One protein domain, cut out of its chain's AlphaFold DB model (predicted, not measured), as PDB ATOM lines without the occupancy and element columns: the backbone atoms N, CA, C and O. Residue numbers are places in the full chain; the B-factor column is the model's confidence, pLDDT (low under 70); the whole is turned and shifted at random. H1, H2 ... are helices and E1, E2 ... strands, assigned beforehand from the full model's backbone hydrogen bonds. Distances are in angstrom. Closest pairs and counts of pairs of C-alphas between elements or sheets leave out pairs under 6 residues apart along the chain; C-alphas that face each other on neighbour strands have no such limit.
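AT A GLANCE: This is residues 20 to 154 of the 161 residues of an uncharacterized protein of Paenibacillus sp. MYb63 (UniProt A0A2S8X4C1). An elongated sandwich of two twisted sheets face to face, their strands running nearly along one another at 14 degrees: E2, E9, E8, E4, E5 make one sheet, and E1, E6 and E7 beside long E3 make the other. Near one end H2 and H3 pack together between E4 and E6, while H1 lies out past the sheets near the end of E3, and unnamed residues 38 to 51 lead back to E2. The 135 printed residues include three named helices and nine named strands, in the order E1 H1 E2 E3 H2 E4 E5 H3 E6 E7 E8 E9. The first sheet is mixed, and the class is mixed, helices and strands. The whole is compact, with a radius of gyration of the C-alphas of 15.6 A and spans of 51 by 30 by 22 A.

IN THESE COORDINATES: E1, residues 20 to 26, begins at C-alpha 20 (-0.084, -24.155, 23.109). H1 is residues 34 to 37 and E2 52 to 56. E3, residues 60 to 73, is 37.9 A long, bends by 64 degrees at residue 69 and ends at C-alpha 73 (0.894, 9.980, 34.022). H2 is residues 74 to 79, E4 80 to 85, E5 91 to 95 and H3 97 to 104. E6, residues 112 to 120, is 24.2 A long; E7 is residues 125 to 127. E8, residues 131 to 139, is 25.8 A long, and E9, residues 142 to 153, is 32.4 A long.

HOW THE PARTS SIT: E1 is parallel to E3 on one side of it, with N 21 and O 61 at 3.0 A. On the other side, E6 (N 66 and O 119, 2.9 A) and E7 (N 62 and O 125, 2.8 A) are antiparallel to E3. In the other sheet E2 is parallel to E9 (N 54 and O 150, 2.9 A). E8 and E9 form a hairpin (N 135 and O 147, 2.8 A), as do E4 and E5 (N 82 and O 95, 2.8 A); E8 and E4 are antiparallel (N 83 and O 136, 2.9 A). H2 and H3 touch, the closest C-alphas being Leu 77 and Gly 98, 4.4 A, at a steep tilt of 41 degrees, opposite ways. Every O i to N i+4 pair is within hydrogen-bond range in H3; H2 has 0 of 2, but 2 of 3 O i to N i+3 pairs; H1 is too short for an O i to N i+4 pair.

THE WHOLE: The farthest C-alphas, of Asp 110 and Glu 154, are 51.7 A apart. The printed part has no cut, and H1 to E2 is a long link. Mean pLDDT of the printed part is 73.5; 43 residues are under 70, among them 23 to 51 and 107 to 116.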
ATOM      1  N   GLU A  20       0.157 -25.495  22.586       80.50
ATOM      2  CA  GLU A  20      -0.084 -24.155  23.109       80.50
ATOM      3  C   GLU A  20      -1.117 -24.227  24.231       80.50
ATOM      4  O   GLU A  20      -2.202 -24.797  24.062       80.50
ATOM      5  N   PHE A  21      -0.810 -23.626  25.377       75.62
ATOM      6  CA  PHE A  21      -1.795 -23.412  26.427       75.62
ATOM      7  C   PHE A  21      -1.880 -21.931  26.765       75.62
ATOM      8  O   PHE A  21      -0.881 -21.213  26.776       75.62
ATOM      9  N   TYR A  22      -3.104 -21.474  27.018       73.00
ATOM     10  CA  TYR A  22      -3.403 -20.057  27.113       73.00
ATOM     11  C   TYR A  22      -4.084 -19.706  28.428       73.00
ATOM     12  O   TYR A  22      -5.160 -20.228  28.735       73.00
ATOM     13  N   THR A  23      -3.487 -18.780  29.179       68.38
ATOM     14  CA  THR A  23      -4.139 -18.178  30.346       68.38
ATOM     15  C   THR A  23      -4.737 -16.820  29.998       68.38
ATOM     16  O   THR A  23      -4.132 -16.014  29.289       68.38
ATOM     17  N   ARG A  24      -5.939 -16.561  30.523       63.78
ATOM     18  CA  ARG A  24      -6.602 -15.255  30.450       63.78
ATOM     19  C   ARG A  24      -6.519 -14.603  31.821       63.78
ATOM     20  O   ARG A  24      -7.234 -15.017  32.731       63.78
ATOM     21  N   ALA A  25      -5.685 -13.580  31.949       55.09
ATOM     22  CA  ALA A  25      -5.733 -12.670  33.081       55.09
ATOM     23  C   ALA A  25      -6.596 -11.468  32.682       55.09
ATOM     24  O   ALA A  25      -6.286 -10.747  31.730       55.09
ATOM     25  N   SER A  26      -7.707 -11.272  33.387       51.31
ATOM     26  CA  SER A  26      -8.629 -10.174  33.104       51.31
ATOM     27  C   SER A  26      -8.736  -9.265  34.320       51.31
ATOM     28  O   SER A  26      -9.176  -9.740  35.358       51.31
ATOM     29  N   TYR A  27      -8.416  -7.984  34.092       50.25
ATOM     30  CA  TYR A  27      -8.743  -6.735  34.805       50.25
ATOM     31  C   TYR A  27      -7.684  -6.036  35.685       50.25
ATOM     32  O   TYR A  27      -6.941  -6.653  36.438       50.25
ATOM     33  N   LEU A  28      -7.675  -4.696  35.556       50.41
ATOM     34  CA  LEU A  28      -6.834  -3.687  36.223       50.41
ATOM     35  C   LEU A  28      -7.659  -2.391  36.411       50.41
ATOM     36  O   LEU A  28      -8.470  -2.089  35.534       50.41
ATOM     37  N   ILE A  29      -7.447  -1.622  37.492       45.12
ATOM     38  CA  ILE A  29      -7.972  -0.248  37.681       45.12
ATOM     39  C   ILE A  29      -6.880   0.615  38.333       45.12
ATOM     40  O   ILE A  29      -6.206   0.141  39.248       45.12
ATOM     41  N   PHE A  30      -6.726   1.870  37.887       48.81
ATOM     42  CA  PHE A  30      -5.805   2.848  38.478       48.81
ATOM     43  C   PHE A  30      -6.467   4.194  38.818       48.81
ATOM     44  O   PHE A  30      -7.395   4.638  38.145       48.81
ATOM     45  N   SER A  31      -5.956   4.799  39.895       46.03
ATOM     46  CA  SER A  31      -6.381   6.050  40.539       46.03
ATOM     47  C   SER A  31      -5.774   7.277  39.848       46.03
ATOM     48  O   SER A  31      -4.606   7.242  39.475       46.03
ATOM     49  N   GLU A  32      -6.531   8.378  39.753       40.56
ATOM     50  CA  GLU A  32      -6.093   9.688  39.221       40.56
ATOM     51  C   GLU A  32      -4.908  10.317  39.988       40.56
ATOM     52  O   GLU A  32      -4.357  11.323  39.547       40.56
ATOM     53  N   ASP A  33      -4.503   9.731  41.118       49.03
ATOM     54  CA  ASP A  33      -3.428  10.221  41.978       49.03
ATOM     55  C   ASP A  33      -2.381   9.123  42.245       49.03
ATOM     56  O   ASP A  33      -2.593   8.192  43.031       49.03
ATOM     57  N   THR A  34      -1.228   9.230  41.582       45.53
ATOM     58  CA  THR A  34      -0.097   8.299  41.694       45.53
ATOM     59  C   THR A  34       0.841   8.622  42.852       45.53
ATOM     60  O   THR A  34       1.723   7.826  43.189       45.53
ATOM     61  N   THR A  35       0.590   9.714  43.584       49.69
ATOM     62  CA  THR A  35       1.243   9.986  44.874       49.69
ATOM     63  C   THR A  35       1.027   8.821  45.855       49.69
ATOM     64  O   THR A  35       1.878   8.545  46.705       49.69
ATOM     65  N   TYR A  36      -0.062   8.063  45.670       48.88
ATOM     66  CA  TYR A  36      -0.382   6.843  46.404       48.88
ATOM     67  C   TYR A  36       0.420   5.601  45.986       48.88
ATOM     68  O   TYR A  36       0.435   4.663  46.765       48.88
ATOM     69  N   LEU A  37       1.140   5.569  44.856       44.16
ATOM     70  CA  LEU A  37       2.052   4.455  44.522       44.16
ATOM     71  C   LEU A  37       3.301   4.435  45.412       44.16
ATOM     72  O   LEU A  37       3.885   3.382  45.660       44.16
ATOM     73  N   LYS A  38       3.705   5.603  45.927       47.31
ATOM     74  CA  LYS A  38       4.795   5.727  46.909       47.31
ATOM     75  C   LYS A  38       4.350   5.355  48.327       47.31
ATOM     76  O   LYS A  38       5.190   5.046  49.172       47.31
ATOM     77  N   ALA A  39       3.045   5.368  48.595       45.53
ATOM     78  CA  ALA A  39       2.463   4.842  49.820       45.53
ATOM     79  C   ALA A  39       2.084   3.370  49.592       45.53
ATOM     80  O   ALA A  39       1.538   3.007  48.566       45.53
ATOM     81  N   LYS A  40       2.364   2.474  50.538       47.91
ATOM     82  CA  LYS A  40       2.079   1.027  50.411       47.91
ATOM     83  C   LYS A  40       0.575   0.678  50.436       47.91
ATOM     84  O   LYS A  40       0.212  -0.389  50.934       47.91
ATOM     85  N   ASP A  41      -0.307   1.564  49.992       44.69
ATOM     86  CA  ASP A  41      -1.746   1.367  50.084       44.69
ATOM     87  C   ASP A  41      -2.260   0.604  48.859       44.69
ATOM     88  O   ASP A  41      -2.579   1.156  47.808       44.69
ATOM     89  N   LYS A  42      -2.293  -0.724  48.999       48.91
ATOM     90  CA  LYS A  42      -2.725  -1.675  47.963       48.91
ATOM     91  C   LYS A  42      -4.240  -1.635  47.691       48.91
ATOM     92  O   LYS A  42      -4.729  -2.407  46.873       48.91
ATOM     93  N   SER A  43      -4.992  -0.783  48.391       42.78
ATOM     94  CA  SER A  43      -6.462  -0.783  48.418       42.78
ATOM     95  C   SER A  43      -7.138  -0.306  47.125       42.78
ATOM     96  O   SER A  43      -8.314  -0.606  46.926       42.78
ATOM     97  N   ASN A  44      -6.408   0.354  46.219       43.59
ATOM     98  CA  ASN A  44      -6.936   0.814  44.927       43.59
ATOM     99  C   ASN A  44      -6.783  -0.204  43.783       43.59
ATOM    100  O   ASN A  44      -7.294   0.025  42.688       43.59
ATOM    101  N   PHE A  45      -6.124  -1.340  44.028       52.50
ATOM    102  CA  PHE A  45      -5.907  -2.382  43.027       52.50
ATOM    103  C   PHE A  45      -6.805  -3.572  43.339       52.50
ATOM    104  O   PHE A  45      -6.405  -4.523  44.008       52.50
ATOM    105  N   MET A  46      -8.056  -3.530  42.881       47.16
ATOM    106  CA  MET A  46      -8.843  -4.759  42.844       47.16
ATOM    107  C   MET A  46      -8.482  -5.488  41.558       47.16
ATOM    108  O   MET A  46      -8.743  -4.979  40.469       47.16
ATOM    109  N   ILE A  47      -7.865  -6.662  41.698       54.53
ATOM    110  CA  ILE A  47      -7.550  -7.565  40.593       54.53
ATOM    111  C   ILE A  47      -7.910  -8.985  41.023       54.53
ATOM    112  O   ILE A  47      -7.514  -9.440  42.093       54.53
ATOM    113  N   PHE A  48      -8.683  -9.682  40.197       50.81
ATOM    114  CA  PHE A  48      -9.000 -11.095  40.374       50.81
ATOM    115  C   PHE A  48      -8.417 -11.839  39.190       50.81
ATOM    116  O   PHE A  48      -8.949 -11.783  38.083       50.81
ATOM    117  N   SER A  49      -7.337 -12.568  39.445       57.69
ATOM    118  CA  SER A  49      -6.885 -13.594  38.522       57.69
ATOM    119  C   SER A  49      -7.404 -14.947  39.000       57.69
ATOM    120  O   SER A  49      -7.101 -15.351  40.126       57.69
ATOM    121  N   PRO A  50      -8.159 -15.694  38.181       57.44
ATOM    122  CA  PRO A  50      -8.493 -17.065  38.522       57.44
ATOM    123  C   PRO A  50      -7.214 -17.910  38.565       57.44
ATOM    124  O   PRO A  50      -6.338 -17.779  37.709       57.44
ATOM    125  N   LYS A  51      -7.126 -18.812  39.544       65.50
ATOM    126  CA  LYS A  51      -6.176 -19.925  39.502       65.50
ATOM    127  C   LYS A  51      -6.728 -20.968  38.540       65.50
ATOM    128  O   LYS A  51      -7.754 -21.587  38.821       65.50
ATOM    129  N   ILE A  52      -6.057 -21.144  37.411       70.69
ATOM    130  CA  ILE A  52      -6.437 -22.131  36.399       70.69
ATOM    131  C   ILE A  52      -5.561 -23.371  36.587       70.69
ATOM    132  O   ILE A  52      -4.379 -23.264  36.906       70.69
ATOM    133  N   SER A  53      -6.154 -24.554  36.444       75.06
ATOM    134  CA  SER A  53      -5.414 -25.814  36.377       75.06
ATOM    135  C   SER A  53      -5.551 -26.367  34.969       75.06
ATOM    136  O   SER A  53      -6.671 -26.583  34.506       75.06
ATOM    137  N   SER A  54      -4.423 -26.631  34.319       80.31
ATOM    138  CA  SER A  54      -4.369 -27.147  32.953       80.31
ATOM    139  C   SER A  54      -3.530 -28.419  32.916       80.31
ATOM    140  O   SER A  54      -2.440 -28.468  33.482       80.31
ATOM    141  N   ARG A  55      -4.061 -29.459  32.268       82.12
ATOM    142  CA  ARG A  55      -3.293 -30.653  31.902       82.12
ATOM    143  C   ARG A  55      -2.792 -30.457  30.471       82.12
ATOM    144  O   ARG A  55      -3.587 -30.065  29.618       82.12
ATOM    145  N   VAL A  56      -1.496 -30.642  30.242       83.88
ATOM    146  CA  VAL A  56      -0.826 -30.400  28.951       83.88
ATOM    147  C   VAL A  56       0.236 -31.462  28.689       83.88
ATOM    148  O   VAL A  56       0.800 -32.010  29.630       83.88
ATOM    149  N   ASN A  57       0.559 -31.729  27.429       83.00
ATOM    150  CA  ASN A  57       1.747 -32.511  27.086       83.00
ATOM    151  C   ASN A  57       2.984 -31.612  27.184       83.00
ATOM    152  O   ASN A  57       3.002 -30.542  26.578       83.00
ATOM    153  N   LEU A  58       4.001 -32.029  27.941       83.62
ATOM    154  CA  LEU A  58       5.290 -31.335  27.993       83.62
ATOM    155  C   LEU A  58       6.232 -31.885  26.898       83.62
ATOM    156  O   LEU A  58       6.207 -33.087  26.629       83.62
ATOM    157  N   PRO A  59       7.080 -31.052  26.264       85.81
ATOM    158  CA  PRO A  59       7.171 -29.599  26.422       85.81
ATOM    159  C   PRO A  59       5.980 -28.859  25.785       85.81
ATOM    160  O   PRO A  59       5.438 -29.290  24.766       85.81
ATOM    161  N   CYS A  60       5.583 -27.730  26.380       86.12
ATOM    162  CA  CYS A  60       4.488 -26.892  25.882       86.12
ATOM    163  C   CYS A  60       4.880 -25.414  25.807       86.12
ATOM    164  O   CYS A  60       5.785 -24.962  26.504       86.12
ATOM    165  N   LYS A  61       4.150 -24.649  24.993       87.31
ATOM    166  CA  LYS A  61       4.261 -23.194  24.910       87.31
ATOM    167  C   LYS A  61       3.194 -22.516  25.747       87.31
ATOM    168  O   LYS A  61       1.995 -22.634  25.472       87.31
ATOM    169  N   PHE A  62       3.638 -21.753  26.737       83.88
ATOM    170  CA  PHE A  62       2.797 -20.860  27.512       83.88
ATOM    171  C   PHE A  62       2.533 -19.577  26.743       83.88
ATOM    172  O   PHE A  62       3.430 -18.763  26.527       83.88
ATOM    173  N   LYS A  63       1.274 -19.361  26.383       82.44
ATOM    174  CA  LYS A  63       0.797 -18.066  25.920       82.44
ATOM    175  C   LYS A  63      -0.051 -17.441  27.010       82.44
ATOM    176  O   LYS A  63      -0.831 -18.113  27.690       82.44
ATOM    177  N   PHE A  64       0.064 -16.138  27.175       75.44
ATOM    178  CA  PHE A  64      -0.829 -15.417  28.063       75.44
ATOM    179  C   PHE A  64      -1.493 -14.283  27.312       75.44
ATOM    180  O   PHE A  64      -1.013 -13.807  26.286       75.44
ATOM    181  N   HIS A  65      -2.619 -13.858  27.858       75.44
ATOM    182  CA  HIS A  65      -3.221 -12.602  27.486       75.44
ATOM    183  C   HIS A  65      -3.669 -11.866  28.719       75.44
ATOM    184  O   HIS A  65      -4.410 -12.400  29.552       75.44
ATOM    185  N   LEU A  66      -3.225 -10.624  28.789       73.75
ATOM    186  CA  LEU A  66      -3.559  -9.701  29.844       73.75
ATOM    187  C   LEU A  66      -4.396  -8.572  29.262       73.75
ATOM    188  O   LEU A  66      -3.935  -7.855  28.377       73.75
ATOM    189  N   SER A  67      -5.604  -8.398  29.792       72.25
ATOM    190  CA  SER A  67      -6.407  -7.195  29.562       72.25
ATOM    191  C   SER A  67      -6.314  -6.267  30.766       72.25
ATOM    192  O   SER A  67      -6.666  -6.669  31.879       72.25
ATOM    193  N   MET A  68      -5.916  -5.018  30.536       72.38
ATOM    194  CA  MET A  68      -5.775  -4.000  31.576       72.38
ATOM    195  C   MET A  68      -6.458  -2.685  31.194       72.38
ATOM    196  O   MET A  68      -6.386  -2.269  30.043       72.38
ATOM    197  N   GLY A  69      -7.094  -2.028  32.166       67.38
ATOM    198  CA  GLY A  69      -7.495  -0.625  32.079       67.38
ATOM    199  C   GLY A  69      -6.545   0.216  32.924       67.38
ATOM    200  O   GLY A  69      -6.385  -0.062  34.110       67.38
ATOM    201  N   LEU A  70      -5.896   1.212  32.328       71.69
ATOM    202  CA  LEU A  70      -4.846   1.999  32.974       71.69
ATOM    203  C   LEU A  70      -5.197   3.485  32.954       71.69
ATOM    204  O   LEU A  70      -5.574   3.994  31.903       71.69
ATOM    205  N   ILE A  71      -5.025   4.157  34.098       69.19
ATOM    206  CA  ILE A  71      -5.011   5.619  34.214       69.19
ATOM    207  C   ILE A  71      -3.693   6.027  34.875       69.19
ATOM    208  O   ILE A  71      -3.466   5.669  36.024       69.19
ATOM    209  N   SER A  72      -2.784   6.699  34.172       73.25
ATOM    210  CA  SER A  72      -1.454   7.004  34.725       73.25
ATOM    211  C   SER A  72      -0.786   8.180  33.998       73.25
ATOM    212  O   SER A  72      -0.997   8.337  32.793       73.25
ATOM    213  N   PRO A  73       0.012   9.021  34.680       74.69
ATOM    214  CA  PRO A  73       0.894   9.980  34.022       74.69
ATOM    215  C   PRO A  73       1.886   9.274  33.090       74.69
ATOM    216  O   PRO A  73       2.436   8.225  33.429       74.69
ATOM    217  N   LYS A  74       2.165   9.872  31.927       76.38
ATOM    218  CA  LYS A  74       3.049   9.289  30.901       76.38
ATOM    219  C   LYS A  74       4.429   8.892  31.444       76.38
ATOM    220  O   LYS A  74       4.948   7.832  31.108       76.38
ATOM    221  N   GLU A  75       5.011   9.733  32.292       76.25
ATOM    222  CA  GLU A  75       6.335   9.536  32.894       76.25
ATOM    223  C   GLU A  75       6.444   8.280  33.769       76.25
ATOM    224  O   GLU A  75       7.515   7.673  33.848       76.25
ATOM    225  N   GLU A  76       5.337   7.847  34.375       76.81
ATOM    226  CA  GLU A  76       5.299   6.671  35.242       76.81
ATOM    227  C   GLU A  76       5.164   5.362  34.461       76.81
ATOM    228  O   GLU A  76       5.557   4.306  34.954       76.81
ATOM    229  N   LEU A  77       4.701   5.409  33.210       78.69
ATOM    230  CA  LEU A  77       4.524   4.205  32.397       78.69
ATOM    231  C   LEU A  77       5.822   3.404  32.256       78.69
ATOM    232  O   LEU A  77       5.775   2.181  32.288       78.69
ATOM    233  N   ASN A  78       6.982   4.066  32.208       79.81
ATOM    234  CA  ASN A  78       8.290   3.408  32.093       79.81
ATOM    235  C   ASN A  78       8.607   2.417  33.226       79.81
ATOM    236  O   ASN A  78       9.472   1.567  33.047       79.81
ATOM    237  N   GLY A  79       7.947   2.532  34.382       80.19
ATOM    238  CA  GLY A  79       8.136   1.616  35.506       80.19
ATOM    239  C   GLY A  79       7.269   0.358  35.446       80.19
ATOM    240  O   GLY A  79       7.408  -0.481  36.334       80.19
ATOM    241  N   LEU A  80       6.356   0.250  34.471       82.94
ATOM    242  CA  LEU A  80       5.365  -0.821  34.373       82.94
ATOM    243  C   LEU A  80       5.881  -1.986  33.515       82.94
ATOM    244  O   LEU A  80       6.126  -1.828  32.316       82.94
ATOM    245  N   GLU A  81       5.968  -3.174  34.108       87.50
ATOM    246  CA  GLU A  81       6.431  -4.391  33.434       87.50
ATOM    247  C   GLU A  81       5.705  -5.648  33.920       87.50
ATOM    248  O   GLU A  81       5.122  -5.668  35.003       87.50
ATOM    249  N   ILE A  82       5.747  -6.713  33.120       85.19
ATOM    250  CA  ILE A  82       5.300  -8.051  33.514       85.19
ATOM    251  C   ILE A  82       6.516  -8.959  33.598       85.19
ATOM    252  O   ILE A  82       7.281  -9.042  32.641       85.19
ATOM    253  N   ARG A  83       6.659  -9.682  34.707       89.94
ATOM    254  CA  ARG A  83       7.641 -10.765  34.855       89.94
ATOM    255  C   ARG A  83       6.926 -12.100  34.873       89.94
ATOM    256  O   ARG A  83       5.936 -12.262  35.589       89.94
ATOM    257  N   ILE A  84       7.430 -13.053  34.103       87.00
ATOM    258  CA  ILE A  84       6.887 -14.408  34.036       87.00
ATOM    259  C   ILE A  84       7.892 -15.347  34.668       87.00
ATOM    260  O   ILE A  84       9.068 -15.333  34.321       87.00
ATOM    261  N   TYR A  85       7.408 -16.146  35.604       90.19
ATOM    262  CA  TYR A  85       8.198 -17.045  36.415       90.19
ATOM    263  C   TYR A  85       7.809 -18.484  36.132       90.19
ATOM    264  O   TYR A  85       6.624 -18.810  35.982       90.19
ATOM    265  N   ASP A  86       8.817 -19.339  36.120       89.44
ATOM    266  CA  ASP A  86       8.639 -20.779  36.086       89.44
ATOM    267  C   ASP A  86       8.217 -21.337  37.468       89.44
ATOM    268  O   ASP A  86       8.143 -20.596  38.460       89.44
ATOM    269  N   PRO A  87       7.955 -22.654  37.571       87.69
ATOM    270  CA  PRO A  87       7.665 -23.319  38.845       87.69
ATOM    271  C   PRO A  87       8.747 -23.211  39.929       87.69
ATOM    272  O   PRO A  87       8.445 -23.425  41.106       87.69
ATOM    273  N   TYR A  88       9.987 -22.886  39.565       91.25
ATOM    274  CA  TYR A  88      11.122 -22.722  40.472       91.25
ATOM    275  C   TYR A  88      11.359 -21.257  40.880       91.25
ATOM    276  O   TYR A  88      12.167 -21.000  41.773       91.25
ATOM    277  N   ASN A  89      10.552 -20.324  40.361       89.88
ATOM    278  CA  ASN A  89      10.673 -18.867  40.493       89.88
ATOM    279  C   ASN A  89      11.840 -18.248  39.709       89.88
ATOM    280  O   ASN A  89      12.214 -17.106  39.989       89.88
ATOM    281  N   ASP A  90      12.377 -18.952  38.717       93.62
ATOM    282  CA  ASP A  90      13.283 -18.357  37.745       93.62
ATOM    283  C   ASP A  90      12.476 -17.511  36.749       93.62
ATOM    284  O   ASP A  90      11.358 -17.861  36.361       93.62
ATOM    285  N   ILE A  91      13.028 -16.359  36.357       92.69
ATOM    286  CA  ILE A  91      12.388 -15.464  35.387       92.69
ATOM    287  C   ILE A  91      12.557 -16.070  33.996       92.69
ATOM    288  O   ILE A  91      13.673 -16.185  33.494       92.69
ATOM    289  N   LEU A  92      11.435 -16.423  33.377       89.56
ATOM    290  CA  LEU A  92      11.366 -16.908  32.004       89.56
ATOM    291  C   LEU A  92      11.345 -15.764  30.997       89.56
ATOM    292  O   LEU A  92      11.956 -15.878  29.941       89.56
ATOM    293  N   ASP A  93      10.625 -14.686  31.314       90.06
ATOM    294  CA  ASP A  93      10.467 -13.550  30.409       90.06
ATOM    295  C   ASP A  93      10.120 -12.253  31.154       90.06
ATOM    296  O   ASP A  93       9.545 -12.280  32.252       90.06
ATOM    297  N   VAL A  94      10.464 -11.118  30.539       91.50
ATOM    298  CA  VAL A  94      10.165  -9.766  31.025       91.50
ATOM    299  C   VAL A  94       9.593  -8.926  29.893       91.50
ATOM    300  O   VAL A  94      10.234  -8.703  28.870       91.50
ATOM    301  N   ILE A  95       8.393  -8.396  30.113       86.81
ATOM    302  CA  ILE A  95       7.663  -7.600  29.131       86.81
ATOM    303  C   ILE A  95       7.540  -6.176  29.653       86.81
ATOM    304  O   ILE A  95       6.820  -5.912  30.616       86.81
ATOM    305  N   GLU A  96       8.225  -5.249  28.990       88.38
ATOM    306  CA  GLU A  96       8.232  -3.818  29.316       88.38
ATOM    307  C   GLU A  96       6.926  -3.149  28.848       88.38
ATOM    308  O   GLU A  96       6.884  -2.405  27.866       88.38
ATOM    309  N   VAL A  97       5.831  -3.438  29.557       82.38
ATOM    310  CA  VAL A  97       4.470  -2.971  29.248       82.38
ATOM    311  C   VAL A  97       4.409  -1.467  28.992       82.38
ATOM    312  O   VAL A  97       3.764  -1.028  28.044       82.38
ATOM    313  N   GLY A  98       5.101  -0.682  29.817       81.75
ATOM    314  CA  GLY A  98       5.194   0.762  29.664       81.75
ATOM    315  C   GLY A  98       5.642   1.205  28.280       81.75
ATOM    316  O   GLY A  98       5.007   2.062  27.668       81.75
ATOM    317  N   LYS A  99       6.713   0.591  27.767       86.00
ATOM    318  CA  LYS A  99       7.255   0.915  26.445       86.00
ATOM    319  C   LYS A  99       6.278   0.531  25.343       86.00
ATOM    320  O   LYS A  99       6.010   1.358  24.481       86.00
ATOM    321  N   LEU A 100       5.670  -0.655  25.433       84.75
ATOM    322  CA  LEU A 100       4.661  -1.105  24.466       84.75
ATOM    323  C   LEU A 100       3.476  -0.132  24.379       84.75
ATOM    324  O   LEU A 100       3.006   0.180  23.288       84.75
ATOM    325  N   ILE A 101       3.005   0.373  25.520       79.25
ATOM    326  CA  ILE A 101       1.928   1.368  25.572       79.25
ATOM    327  C   ILE A 101       2.366   2.681  24.914       79.25
ATOM    328  O   ILE A 101       1.640   3.228  24.081       79.25
ATOM    329  N   LEU A 102       3.544   3.188  25.284       80.56
ATOM    330  CA  LEU A 102       4.081   4.451  24.772       80.56
ATOM    331  C   LEU A 102       4.357   4.401  23.263       80.56
ATOM    332  O   LEU A 102       4.137   5.388  22.574       80.56
ATOM    333  N   GLU A 103       4.792   3.259  22.731       84.00
ATOM    334  CA  GLU A 103       5.007   3.056  21.292       84.00
ATOM    335  C   GLU A 103       3.696   3.032  20.494       84.00
ATOM    336  O   GLU A 103       3.662   3.432  19.331       84.00
ATOM    337  N   GLN A 104       2.606   2.574  21.113       77.62
ATOM    338  CA  GLN A 104       1.288   2.492  20.480       77.62
ATOM    339  C   GLN A 104       0.471   3.784  20.613       77.62
ATOM    340  O   GLN A 104      -0.607   3.887  20.022       77.62
ATOM    341  N   THR A 105       0.941   4.763  21.393       69.88
ATOM    342  CA  THR A 105       0.163   5.958  21.734       69.88
ATOM    343  C   THR A 105       0.989   7.246  21.622       69.88
ATOM    344  O   THR A 105       1.947   7.466  22.354       69.88
ATOM    345  N   ASP A 106       0.573   8.162  20.740       71.31
ATOM    346  CA  ASP A 106       1.150   9.515  20.635       71.31
ATOM    347  C   ASP A 106       0.609  10.421  21.761       71.31
ATOM    348  O   ASP A 106      -0.233  11.298  21.549       71.31
ATOM    349  N   LEU A 107       1.043  10.173  22.998       66.88
ATOM    350  CA  LEU A 107       0.583  10.924  24.171       66.88
ATOM    351  C   LEU A 107       1.444  12.164  24.432       66.88
ATOM    352  O   LEU A 107       2.673  12.044  24.477       66.88
ATOM    353  N   PRO A 108       0.843  13.343  24.682       66.06
ATOM    354  CA  PRO A 108       1.578  14.506  25.167       66.06
ATOM    355  C   PRO A 108       2.175  14.235  26.557       66.06
ATOM    356  O   PRO A 108       1.552  13.552  27.370       66.06
ATOM    357  N   ASP A 109       3.354  14.795  26.841       64.75
ATOM    358  CA  ASP A 109       4.102  14.522  28.081       64.75
ATOM    359  C   ASP A 109       3.341  14.916  29.361       64.75
ATOM    360  O   ASP A 109       3.456  14.229  30.372       64.75
ATOM    361  N   ASP A 110       2.473  15.929  29.288       60.31
ATOM    362  CA  ASP A 110       1.735  16.476  30.438       60.31
ATOM    363  C   ASP A 110       0.327  15.871  30.628       60.31
ATOM    364  O   ASP A 110      -0.531  16.461  31.290       60.31
ATOM    365  N   THR A 111       0.028  14.731  29.995       65.75
ATOM    366  CA  THR A 111      -1.329  14.156  29.991       65.75
ATOM    367  C   THR A 111      -1.419  12.895  30.842       65.75
ATOM    368  O   THR A 111      -0.605  11.979  30.726       65.75
ATOM    369  N   VAL A 112      -2.465  12.823  31.671       65.69
ATOM    370  CA  VAL A 112      -2.897  11.567  32.289       65.69
ATOM    371  C   VAL A 112      -3.440  10.672  31.183       65.69
ATOM    372  O   VAL A 112      -4.454  10.980  30.552       65.69
ATOM    373  N   PHE A 113      -2.752   9.567  30.933       68.00
ATOM    374  CA  PHE A 113      -3.217   8.547  30.015       68.00
ATOM    375  C   PHE A 113      -4.424   7.824  30.611       68.00
ATOM    376  O   PHE A 113      -4.403   7.524  31.798       68.00
ATOM    377  N   SER A 114      -5.439   7.504  29.800       67.62
ATOM    378  CA  SER A 114      -6.530   6.597  30.169       67.62
ATOM    379  C   SER A 114      -6.887   5.701  28.989       67.62
ATOM    380  O   SER A 114      -7.187   6.196  27.900       67.62
ATOM    381  N   GLY A 115      -6.867   4.383  29.179       65.44
ATOM    382  CA  GLY A 115      -7.204   3.455  28.105       65.44
ATOM    383  C   GLY A 115      -7.159   1.988  28.497       65.44
ATOM    384  O   GLY A 115      -6.776   1.625  29.607       65.44
ATOM    385  N   ASN A 116      -7.592   1.148  27.559       69.19
ATOM    386  CA  ASN A 116      -7.589  -0.302  27.706       69.19
ATOM    387  C   ASN A 116      -6.523  -0.906  26.798       69.19
ATOM    388  O   ASN A 116      -6.469  -0.574  25.613       69.19
ATOM    389  N   PHE A 117      -5.744  -1.836  27.338       72.44
ATOM    390  CA  PHE A 117      -4.707  -2.548  26.609       72.44
ATOM    391  C   PHE A 117      -4.879  -4.048  26.716       72.44
ATOM    392  O   PHE A 117      -5.327  -4.578  27.738       72.44
ATOM    393  N   SER A 118      -4.465  -4.718  25.649       72.81
ATOM    394  CA  SER A 118      -4.381  -6.165  25.578       72.81
ATOM    395  C   SER A 118      -2.973  -6.557  25.165       72.81
ATOM    396  O   SER A 118      -2.523  -6.209  24.077       72.81
ATOM    397  N   ILE A 119      -2.288  -7.278  26.046       74.19
ATOM    398  CA  ILE A 119      -0.918  -7.752  25.840       74.19
ATOM    399  C   ILE A 119      -0.975  -9.260  25.694       74.19
ATOM    400  O   ILE A 119      -1.651  -9.925  26.479       74.19
ATOM    401  N   HIS A 120      -0.288  -9.783  24.689       75.69
ATOM    402  CA  HIS A 120      -0.235 -11.203  24.385       75.69
ATOM    403  C   HIS A 120       1.173 -11.601  23.945       75.69
ATOM    404  O   HIS A 120       1.863 -10.815  23.301       75.69
ATOM    405  N   THR A 121       1.594 -12.817  24.292       74.00
ATOM    406  CA  THR A 121       2.829 -13.414  23.768       74.00
ATOM    407  C   THR A 121       2.527 -14.233  22.520       74.00
ATOM    408  O   THR A 121       1.957 -15.320  22.606       74.00
ATOM    409  N   ASP A 122       2.913 -13.713  21.352       69.50
ATOM    410  CA  ASP A 122       2.691 -14.391  20.068       69.50
ATOM    411  C   ASP A 122       3.557 -15.648  19.912       69.50
ATOM    412  O   ASP A 122       3.050 -16.704  19.521       69.50
ATOM    413  N   GLU A 123       4.844 -15.561  20.269       79.75
ATOM    414  CA  GLU A 123       5.789 -16.683  20.161       79.75
ATOM    415  C   GLU A 123       5.598 -17.731  21.272       79.75
ATOM    416  O   GLU A 123       5.891 -18.909  21.062       79.75
ATOM    417  N   GLY A 124       4.999 -17.337  22.404       81.06
ATOM    418  CA  GLY A 124       4.856 -18.171  23.600       81.06
ATOM    419  C   GLY A 124       6.180 -18.393  24.342       81.06
ATOM    420  O   GLY A 124       7.253 -18.097  23.831       81.06
ATOM    421  N   ILE A 125       6.094 -18.887  25.574       85.44
ATOM    422  CA  ILE A 125       7.245 -19.168  26.442       85.44
ATOM    423  C   ILE A 125       7.358 -20.677  26.622       85.44
ATOM    424  O   ILE A 125       6.384 -21.324  27.017       85.44
ATOM    425  N   ASP A 126       8.532 -21.235  26.342       88.81
ATOM    426  CA  ASP A 126       8.765 -22.674  26.440       88.81
ATOM    427  C   ASP A 126       8.730 -23.141  27.898       88.81
ATOM    428  O   ASP A 126       9.458 -22.642  28.758       88.81
ATOM    429  N   LEU A 127       7.900 -24.146  28.170       87.31
ATOM    430  CA  LEU A 127       7.802 -24.808  29.462       87.31
ATOM    431  C   LEU A 127       8.073 -26.297  29.330       87.31
ATOM    432  O   LEU A 127       7.409 -27.021  28.586       87.31
ATOM    433  N   ASN A 128       9.011 -26.757  30.151       87.75
ATOM    434  CA  ASN A 128       9.490 -28.138  30.161       87.75
ATOM    435  C   ASN A 128       9.212 -28.847  31.493       87.75
ATOM    436  O   ASN A 128       9.701 -29.951  31.718       87.75
ATOM    437  N   THR A 129       8.490 -28.205  32.414       88.06
ATOM    438  CA  THR A 129       8.304 -28.708  33.777       88.06
ATOM    439  C   THR A 129       6.905 -28.398  34.290       88.06
ATOM    440  O   THR A 129       6.320 -27.364  33.966       88.06
ATOM    441  N   GLU A 130       6.366 -29.314  35.088       90.06
ATOM    442  CA  GLU A 130       5.102 -29.135  35.791       90.06
ATOM    443  C   GLU A 130       5.233 -28.205  37.007       90.06
ATOM    444  O   GLU A 130       6.301 -28.044  37.595       90.06
ATOM    445  N   GLY A 131       4.115 -27.605  37.413       88.31
ATOM    446  CA  GLY A 131       4.031 -26.767  38.602       88.31
ATOM    447  C   GLY A 131       3.357 -25.424  38.353       88.31
ATOM    448  O   GLY A 131       2.602 -25.240  37.395       88.31
ATOM    449  N   PHE A 132       3.561 -24.493  39.283       87.44
ATOM    450  CA  PHE A 132       2.919 -23.185  39.240       87.44
ATOM    451  C   PHE A 132       3.716 -22.210  38.390       87.44
ATOM    452  O   PHE A 132       4.774 -21.756  38.797       87.44
ATOM    453  N   VAL A 133       3.157 -21.833  37.249       86.81
ATOM    454  CA  VAL A 133       3.659 -20.720  36.446       86.81
ATOM    455  C   VAL A 133       2.961 -19.456  36.926       86.81
ATOM    456  O   VAL A 133       1.734 -19.443  37.098       86.81
ATOM    457  N   ARG A 134       3.733 -18.393  37.150       85.25
ATOM    458  CA  ARG A 134       3.232 -17.119  37.677       85.25
ATOM    459  C   ARG A 134       3.606 -15.982  36.739       85.25
ATOM    460  O   ARG A 134       4.742 -15.901  36.301       85.25
ATOM    461  N   ALA A 135       2.674 -15.080  36.477       83.19
ATOM    462  CA  ALA A 135       2.945 -13.791  35.856       83.19
ATOM    463  C   ALA A 135       2.638 -12.689  36.873       83.19
ATOM    464  O   ALA A 135       1.538 -12.659  37.424       83.19
ATOM    465  N   GLU A 136       3.588 -11.798  37.131       83.38
ATOM    466  CA  GLU A 136       3.407 -10.638  38.006       83.38
ATOM    467  C   GLU A 136       3.433  -9.363  37.173       83.38
ATOM    468  O   GLU A 136       4.305  -9.205  36.326       83.38
ATOM    469  N   LEU A 137       2.503  -8.447  37.435       80.00
ATOM    470  CA  LEU A 137       2.570  -7.075  36.940       80.00
ATOM    471  C   LEU A 137       3.215  -6.210  38.020       80.00
ATOM    472  O   LEU A 137       2.709  -6.150  39.145       80.00
ATOM    473  N   LEU A 138       4.297  -5.524  37.676       83.56
ATOM    474  CA  LEU A 138       5.085  -4.722  38.597       83.56
ATOM    475  C   LEU A 138       5.124  -3.262  38.162       83.56
ATOM    476  O   LEU A 138       5.185  -2.957  36.974       83.56
ATOM    477  N   PHE A 139       5.150  -2.371  39.150       80.75
ATOM    478  CA  PHE A 139       5.560  -0.983  38.989       80.75
ATOM    479  C   PHE A 139       6.734  -0.692  39.918       80.75
ATOM    480  O   PHE A 139       6.560  -0.719  41.138       80.75
ATOM    481  N   ASN A 140       7.923  -0.417  39.369       81.62
ATOM    482  CA  ASN A 140       9.137  -0.144  40.157       81.62
ATOM    483  C   ASN A 140       9.341  -1.166  41.301       81.62
ATOM    484  O   ASN A 140       9.383  -0.792  42.476       81.62
ATOM    485  N   GLU A 141       9.390  -2.462  40.970       83.38
ATOM    486  CA  GLU A 141       9.475  -3.604  41.911       83.38
ATOM    487  C   GLU A 141       8.243  -3.843  42.805       83.38
ATOM    488  O   GLU A 141       8.180  -4.830  43.539       83.38
ATOM    489  N   THR A 142       7.233  -2.975  42.765       79.12
ATOM    490  CA  THR A 142       5.993  -3.186  43.516       79.12
ATOM    491  C   THR A 142       5.058  -4.072  42.714       79.12
ATOM    492  O   THR A 142       4.563  -3.658  41.669       79.12
ATOM    493  N   VAL A 143       4.774  -5.273  43.222       78.81
ATOM    494  CA  VAL A 143       3.774  -6.167  42.625       78.81
ATOM    495  C   VAL A 143       2.387  -5.544  42.772       78.81
ATOM    496  O   VAL A 143       1.870  -5.393  43.884       78.81
ATOM    497  N   LEU A 144       1.804  -5.179  41.635       73.94
ATOM    498  CA  LEU A 144       0.452  -4.643  41.512       73.94
ATOM    499  C   LEU A 144      -0.574  -5.767  41.364       73.94
ATOM    500  O   LEU A 144      -1.699  -5.649  41.841       73.94
ATOM    501  N   SER A 145      -0.183  -6.848  40.687       73.50
ATOM    502  CA  SER A 145      -1.042  -7.988  40.386       73.50
ATOM    503  C   SER A 145      -0.250  -9.263  40.175       73.50
ATOM    504  O   SER A 145       0.905  -9.210  39.755       73.50
ATOM    505  N   GLU A 146      -0.916 -10.399  40.353       76.12
ATOM    506  CA  GLU A 146      -0.401 -11.702  39.962       76.12
ATOM    507  C   GLU A 146      -1.481 -12.553  39.286       76.12
ATOM    508  O   GLU A 146      -2.657 -12.535  39.660       76.12
ATOM    509  N   ALA A 147      -1.058 -13.340  38.300       76.19
ATOM    510  CA  ALA A 147      -1.826 -14.414  37.699       76.19
ATOM    511  C   ALA A 147      -1.048 -15.719  37.839       76.19
ATOM    512  O   ALA A 147       0.145 -15.772  37.554       76.19
ATOM    513  N   THR A 148      -1.719 -16.781  38.283       78.81
ATOM    514  CA  THR A 148      -1.081 -18.081  38.521       78.81
ATOM    515  C   THR A 148      -1.833 -19.187  37.795       78.81
ATOM    516  O   THR A 148      -3.059 -19.289  37.896       78.81
ATOM    517  N   THR A 149      -1.096 -20.059  37.113       82.44
ATOM    518  CA  THR A 149      -1.630 -21.261  36.471       82.44
ATOM    519  C   THR A 149      -0.852 -22.493  36.918       82.44
ATOM    520  O   THR A 149       0.367 -22.457  37.053       82.44
ATOM    521  N   LEU A 150      -1.563 -23.583  37.203       86.12
ATOM    522  CA  LEU A 150      -0.963 -24.874  37.519       86.12
ATOM    523  C   LEU A 150      -0.876 -25.709  36.247       86.12
ATOM    524  O   LEU A 150      -1.905 -26.138  35.720       86.12
ATOM    525  N   VAL A 151       0.349 -25.961  35.803       86.31
ATOM    526  CA  VAL A 151       0.673 -26.849  34.690       86.31
ATOM    527  C   VAL A 151       0.897 -28.255  35.240       86.31
ATOM    528  O   VAL A 151       1.663 -28.433  36.185       86.31
ATOM    529  N   ARG A 152       0.212 -29.251  34.677       84.56
ATOM    530  CA  ARG A 152       0.409 -30.677  34.984       84.56
ATOM    531  C   ARG A 152       0.570 -31.459  33.692       84.56
ATOM    532  O   ARG A 152      -0.134 -31.162  32.727       84.56
ATOM    533  N   GLU A 153       1.429 -32.467  33.692       83.00
ATOM    534  CA  GLU A 153       1.600 -33.334  32.526       83.00
ATOM    535  C   GLU A 153       0.332 -34.176  32.261       83.00
ATOM    536  O   GLU A 153      -0.282 -34.736  33.179       83.00
ATOM    537  N   GLU A 154      -0.106 -34.248  31.001       78.44
ATOM    538  CA  GLU A 154      -1.142 -35.186  30.573       78.44
ATOM    539  C   GLU A 154      -0.647 -36.621  30.771       78.44
ATOM    540  O   GLU A 154       0.368 -37.033  30.226       78.44
TER     541      GLU A 154